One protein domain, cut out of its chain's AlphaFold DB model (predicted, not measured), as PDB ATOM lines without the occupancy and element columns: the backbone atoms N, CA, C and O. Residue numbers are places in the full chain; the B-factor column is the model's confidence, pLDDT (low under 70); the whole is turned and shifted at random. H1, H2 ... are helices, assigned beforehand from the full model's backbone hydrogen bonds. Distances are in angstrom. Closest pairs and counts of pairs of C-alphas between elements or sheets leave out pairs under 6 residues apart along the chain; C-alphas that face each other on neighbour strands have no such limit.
ATOM      1  N   ARG A  53      -4.239 142.327  14.948       87.50
ATOM      2  CA  ARG A  53      -4.288 141.660  16.247       87.50
ATOM      3  C   ARG A  53      -4.437 140.160  16.063       87.50
ATOM      4  O   ARG A  53      -5.246 139.703  15.262       87.50
ATOM      5  N   HIS A  54      -3.668 139.401  16.827       87.12
ATOM      6  CA  HIS A  54      -3.780 137.954  16.864       87.12
ATOM      7  C   HIS A  54      -4.949 137.508  17.760       87.12
ATOM      8  O   HIS A  54      -4.972 137.904  18.928       87.12
ATOM      9  N   PRO A  55      -5.868 136.643  17.291       83.06
ATOM     10  CA  PRO A  55      -7.037 136.232  18.073       83.06
ATOM     11  C   PRO A  55      -6.681 135.362  19.287       83.06
ATOM     12  O   PRO A  55      -7.275 135.524  20.345       83.06
ATOM     13  N   LEU A  56      -5.690 134.472  19.158       82.31
ATOM     14  CA  LEU A  56      -5.289 133.561  20.243       82.31
ATOM     15  C   LEU A  56      -4.294 134.174  21.240       82.31
ATOM     16  O   LEU A  56      -4.447 134.024  22.446       82.31
ATOM     17  N   THR A  57      -3.258 134.861  20.751       81.69
ATOM     18  CA  THR A  57      -2.148 135.361  21.582       81.69
ATOM     19  C   THR A  57      -2.298 136.825  21.989       81.69
ATOM     20  O   THR A  57      -1.508 137.314  22.793       81.69
ATOM     21  N   GLY A  58      -3.267 137.552  21.420       82.50
ATOM     22  CA  GLY A  58      -3.521 138.960  21.728       82.50
ATOM     23  C   GLY A  58      -2.434 139.935  21.269       82.50
ATOM     24  O   GLY A  58      -2.526 141.118  21.582       82.50
ATOM     25  N   ARG A  59      -1.417 139.476  20.529       85.69
ATOM     26  CA  ARG A  59      -0.337 140.331  20.018       85.69
ATOM     27  C   ARG A  59      -0.872 141.320  18.987       85.69
ATOM     28  O   ARG A  59      -1.659 140.933  18.125       85.69
ATOM     29  N   THR A  60      -0.430 142.570  19.065       88.31
ATOM     30  CA  THR A  60      -0.846 143.662  18.179       88.31
ATOM     31  C   THR A  60       0.321 144.181  17.342       88.31
ATOM     32  O   THR A  60       1.486 144.049  17.726       88.31
ATOM     33  N   TRP A  61       0.024 144.704  16.153       86.25
ATOM     34  CA  TRP A  61       0.992 145.402  15.310       86.25
ATOM     35  C   TRP A  61       0.319 146.565  14.588       86.25
ATOM     36  O   TRP A  61      -0.689 146.394  13.897       86.25
ATOM     37  N   ASP A  62       0.918 147.742  14.730       81.25
ATOM     38  CA  ASP A  62       0.403 149.019  14.222       81.25
ATOM     39  C   ASP A  62       0.660 149.192  12.713       81.25
ATOM     40  O   ASP A  62       0.175 150.116  12.066       81.25
ATOM     41  N   GLY A  63       1.390 148.253  12.102       80.81
ATOM     42  CA  GLY A  63       1.764 148.320  10.690       80.81
ATOM     43  C   GLY A  63       2.937 149.258  10.408       80.81
ATOM     44  O   GLY A  63       3.278 149.446   9.242       80.81
ATOM     45  N   GLU A  64       3.548 149.825  11.449       76.94
ATOM     46  CA  GLU A  64       4.773 150.613  11.349       76.94
ATOM     47  C   GLU A  64       6.009 149.739  11.616       76.94
ATOM     48  O   GLU A  64       6.026 148.886  12.509       76.94
ATOM     49  N   GLY A  65       7.055 149.936  10.811       79.56
ATOM     50  CA  GLY A  65       8.325 149.222  10.940       79.56
ATOM     51  C   GLY A  65       8.330 147.783  10.403       79.56
ATOM     52  O   GLY A  65       7.534 147.393   9.550       79.56
ATOM     53  N   GLY A  66       9.309 146.998  10.860       84.81
ATOM     54  CA  GLY A  66       9.540 145.627  10.398       84.81
ATOM     55  C   GLY A  66       8.488 144.633  10.897       84.81
ATOM     56  O   GLY A  66       8.027 144.709  12.033       84.81
ATOM     57  N   GLN A  67       8.144 143.658  10.052       83.12
ATOM     58  CA  GLN A  67       7.132 142.652  10.367       83.12
ATOM     59  C   GLN A  67       7.558 141.754  11.549       83.12
ATOM     60  O   GLN A  67       8.588 141.068  11.462       83.12
ATOM     61  N   PRO A  68       6.760 141.670  12.630       88.81
ATOM     62  CA  PRO A  68       7.101 140.847  13.782       88.81
ATOM     63  C   PRO A  68       7.000 139.346  13.468       88.81
ATOM     64  O   PRO A  68       6.251 138.914  12.591       88.81
ATOM     65  N   GLN A  69       7.754 138.526  14.212       89.62
ATOM     66  CA  GLN A  69       7.795 137.068  14.012       89.62
ATOM     67  C   GLN A  69       6.413 136.418  14.154       89.62
ATOM     68  O   GLN A  69       6.044 135.608  13.311       89.62
ATOM     69  N   TRP A  70       5.614 136.851  15.134       89.06
ATOM     70  CA  TRP A  70       4.276 136.298  15.362       89.06
ATOM     71  C   TRP A  70       3.341 136.496  14.171       89.06
ATOM     72  O   TRP A  70       2.514 135.636  13.911       89.06
ATOM     73  N   LEU A  71       3.476 137.599  13.423       87.44
ATOM     74  CA  LEU A  71       2.617 137.843  12.266       87.44
ATOM     75  C   LEU A  71       2.956 136.874  11.131       87.44
ATOM     76  O   LEU A  71       2.065 136.389  10.444       87.44
ATOM     77  N   ARG A  72       4.244 136.546  10.965       88.25
ATOM     78  CA  ARG A  72       4.689 135.520  10.012       88.25
ATOM     79  C   ARG A  72       4.224 134.130  10.427       88.25
ATOM     80  O   ARG A  72       3.775 133.370   9.579       88.25
ATOM     81  N   GLU A  73       4.314 133.805  11.712       89.56
ATOM     82  CA  GLU A  73       3.827 132.526  12.232       89.56
ATOM     83  C   GLU A  73       2.307 132.398  12.089       89.56
ATOM     84  O   GLU A  73       1.841 131.373  11.601       89.56
ATOM     85  N   ALA A  74       1.554 133.459  12.374       86.94
ATOM     86  CA  ALA A  74       0.107 133.489  12.190       86.94
ATOM     87  C   ALA A  74      -0.302 133.245  10.726       86.94
ATOM     88  O   ALA A  74      -1.228 132.484  10.461       86.94
ATOM     89  N   LEU A  75       0.419 133.847   9.772       85.81
ATOM     90  CA  LEU A  75       0.152 133.702   8.337       85.81
ATOM     91  C   LEU A  75       0.579 132.331   7.781       85.81
ATOM     92  O   LEU A  75      -0.105 131.782   6.923       85.81
ATOM     93  N   ILE A  76       1.718 131.789   8.228       87.31
ATOM     94  CA  ILE A  76       2.337 130.588   7.632       87.31
ATOM     95  C   ILE A  76       1.974 129.308   8.393       87.31
ATOM     96  O   ILE A  76       1.695 128.288   7.769       87.31
ATOM     97  N   LYS A  77       2.031 129.331   9.729       86.19
ATOM     98  CA  LYS A  77       1.807 128.148  10.578       86.19
ATOM     99  C   LYS A  77       0.341 127.985  10.951       86.19
ATOM    100  O   LYS A  77      -0.166 126.872  10.921       86.19
ATOM    101  N   GLU A  78      -0.310 129.080  11.331       85.06
ATOM    102  CA  GLU A  78      -1.695 129.049  11.824       85.06
ATOM    103  C   GLU A  78      -2.716 129.253  10.694       85.06
ATOM    104  O   GLU A  78      -3.882 128.904  10.844       85.06
ATOM    105  N   GLY A  79      -2.270 129.758   9.537       86.50
ATOM    106  CA  GLY A  79      -3.100 129.922   8.342       86.50
ATOM    107  C   GLY A  79      -4.099 131.079   8.425       86.50
ATOM    108  O   GLY A  79      -5.038 131.123   7.632       86.50
ATOM    109  N   TYR A  80      -3.915 132.019   9.358       86.12
ATOM    110  CA  TYR A  80      -4.767 133.200   9.466       86.12
ATOM    111  C   TYR A  80      -4.580 134.128   8.275       86.12
ATOM    112  O   TYR A  80      -3.461 134.360   7.815       86.12
ATOM    113  N   THR A  81      -5.665 134.745   7.821       86.50
ATOM    114  CA  THR A  81      -5.591 135.783   6.793       86.50
ATOM    115  C   THR A  81      -5.329 137.163   7.398       86.50
ATOM    116  O   THR A  81      -5.708 137.483   8.526       86.50
ATOM    117  N   VAL A  82      -4.707 138.038   6.605       82.75
ATOM    118  CA  VAL A  82      -4.451 139.444   6.963       82.75
ATOM    119  C   VAL A  82      -5.747 140.174   7.356       82.75
ATOM    120  O   VAL A  82      -5.736 141.021   8.248       82.75
ATOM    121  N   GLU A  83      -6.868 139.825   6.720       83.75
ATOM    122  CA  GLU A  83      -8.179 140.428   6.970       83.75
ATOM    123  C   GLU A  83      -8.781 139.991   8.315       83.75
ATOM    124  O   GLU A  83      -9.363 140.813   9.023       83.75
ATOM    125  N   GLU A  84      -8.594 138.734   8.725       85.75
ATOM    126  CA  GLU A  84      -9.019 138.254  10.049       85.75
ATOM    127  C   GLU A  84      -8.252 138.948  11.175       85.75
ATOM    128  O   GLU A  84      -8.849 139.391  12.159       85.75
ATOM    129  N   LEU A  85      -6.941 139.127  10.999       87.12
ATOM    130  CA  LEU A  85      -6.102 139.836  11.965       87.12
ATOM    131  C   LEU A  85      -6.478 141.326  12.061       87.12
ATOM    132  O   LEU A  85      -6.474 141.896  13.154       87.12
ATOM    133  N   ARG A  86      -6.863 141.954  10.941       83.88
ATOM    134  CA  ARG A  86      -7.413 143.325  10.914       83.88
ATOM    135  C   ARG A  86      -8.768 143.426  11.598       83.88
ATOM    136  O   ARG A  86      -9.023 144.374  12.342       83.88
ATOM    137  N   ARG A  87      -9.644 142.448  11.364       83.00
ATOM    138  CA  ARG A  87     -10.970 142.384  11.988       83.00
ATOM    139  C   ARG A  87     -10.857 142.238  13.503       83.00
ATOM    140  O   ARG A  87     -11.585 142.906  14.227       83.00
ATOM    141  N   CYS A  88      -9.912 141.428  13.975       80.62
ATOM    142  CA  CYS A  88      -9.648 141.261  15.401       80.62
ATOM    143  C   CYS A  88      -9.114 142.554  16.050       80.62
ATOM    144  O   CYS A  88      -9.484 142.865  17.180       80.62
ATOM    145  N   ALA A  89      -8.305 143.339  15.329       78.38
ATOM    146  CA  ALA A  89      -7.819 144.635  15.808       78.38
ATOM    147  C   ALA A  89      -8.957 145.654  15.971       78.38
ATOM    148  O   ALA A  89      -9.124 146.220  17.052       78.38
ATOM    149  N   ARG A  90      -9.811 145.786  14.947       69.94
ATOM    150  CA  ARG A  90     -11.003 146.654  14.969       69.94
ATOM    151  C   ARG A  90     -12.039 146.246  16.016       69.94
ATOM    152  O   ARG A  90     -12.705 147.106  16.577       69.94
ATOM    153  N   ALA A  91     -12.171 144.949  16.298       66.50
ATOM    154  CA  ALA A  91     -13.101 144.456  17.312       66.50
ATOM    155  C   ALA A  91     -12.727 144.903  18.740       66.50
ATOM    156  O   ALA A  91     -13.616 145.038  19.575       66.50
ATOM    157  N   SER A  92     -11.443 145.165  19.031       57.53
ATOM    158  CA  SER A  92     -11.015 145.709  20.337       57.53
ATOM    159  C   SER A  92     -11.334 147.187  20.527       57.53
ATOM    160  O   SER A  92     -11.478 147.615  21.665       57.53
ATOM    161  N   GLU A  93     -11.425 147.959  19.443       54.66
ATOM    162  CA  GLU A  93     -11.680 149.407  19.497       54.66
ATOM    163  C   GLU A  93     -13.183 149.740  19.536       54.66
ATOM    164  O   GLU A  93     -13.560 150.890  19.722       54.66
ATOM    165  N   GLY A  94     -14.050 148.733  19.361       48.62
ATOM    166  CA  GLY A  94     -15.498 148.897  19.208       48.62
ATOM    167  C   GLY A  94     -16.357 148.577  20.434       48.62
ATOM    168  O   GLY A  94     -17.577 148.595  20.304       48.62
TER     169      GLY A  94
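Overview. This is residues 53 to 94 of the 113 residues of the protein "H-NS histone family protein" of Sphaerotilus hippei (UniProt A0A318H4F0). Two short helices, H1 and H2, form an open corner where the end of H1 comes near the beginning of H2, and a long unnamed stretch, residues 53 to 68, begins beside H2 and swings out in a wide loop to reach H1. The printed part has 42 residues, with two named helices in the order H1, H2 and no named strand. The class is all helix, although under half of the residues, 20 of the 42, are in named elements. The whole is compact, with a radius of gyration of the C-alphas of 9.7 A and spans of 28 by 22 by 16 A.

Along the chain. The printed part begins at Arg 53, with its C-alpha at (-4.288, 141.660, 16.247), and residues 53 to 68 hold no named element. H1 follows as residues 69 to 76, 10.6 A from first to last C-alpha, with C-alpha 69 at (7.795, 137.068, 14.012). H2 is residues 82 to 93, 17.6 A from first to last C-alpha, and ends with C-alpha 93 at (-11.680, 149.407, 19.497).

Arrangement. H1 and H2 are close but not clearly touching, with 1 pair of C-alphas within 8 A: those of Leu 75 and Val 82, 7.5 A apart. Their centres are 15.1 A apart. Their lines stand at a steep tilt of 53 degrees, and they run opposite ways. In H1 every O i to N i+4 pair is within hydrogen-bond range; in H2, 6 of 8 are.

Size, cuts and confidence. The two C-alphas farthest apart are those of Lys 77 and Gly 94, at 28.4 A. The printed part has no cut. The link from H1 to H2, 5 residues, is tight. The C-alphas of residues 53 to 68 lie 4 to 14 A from the mean of all C-alphas. The mean pLDDT of the printed part is 81.8; residues 90 to 94, of which 90 to 93 belong to H2, are under 70 in this predicted model.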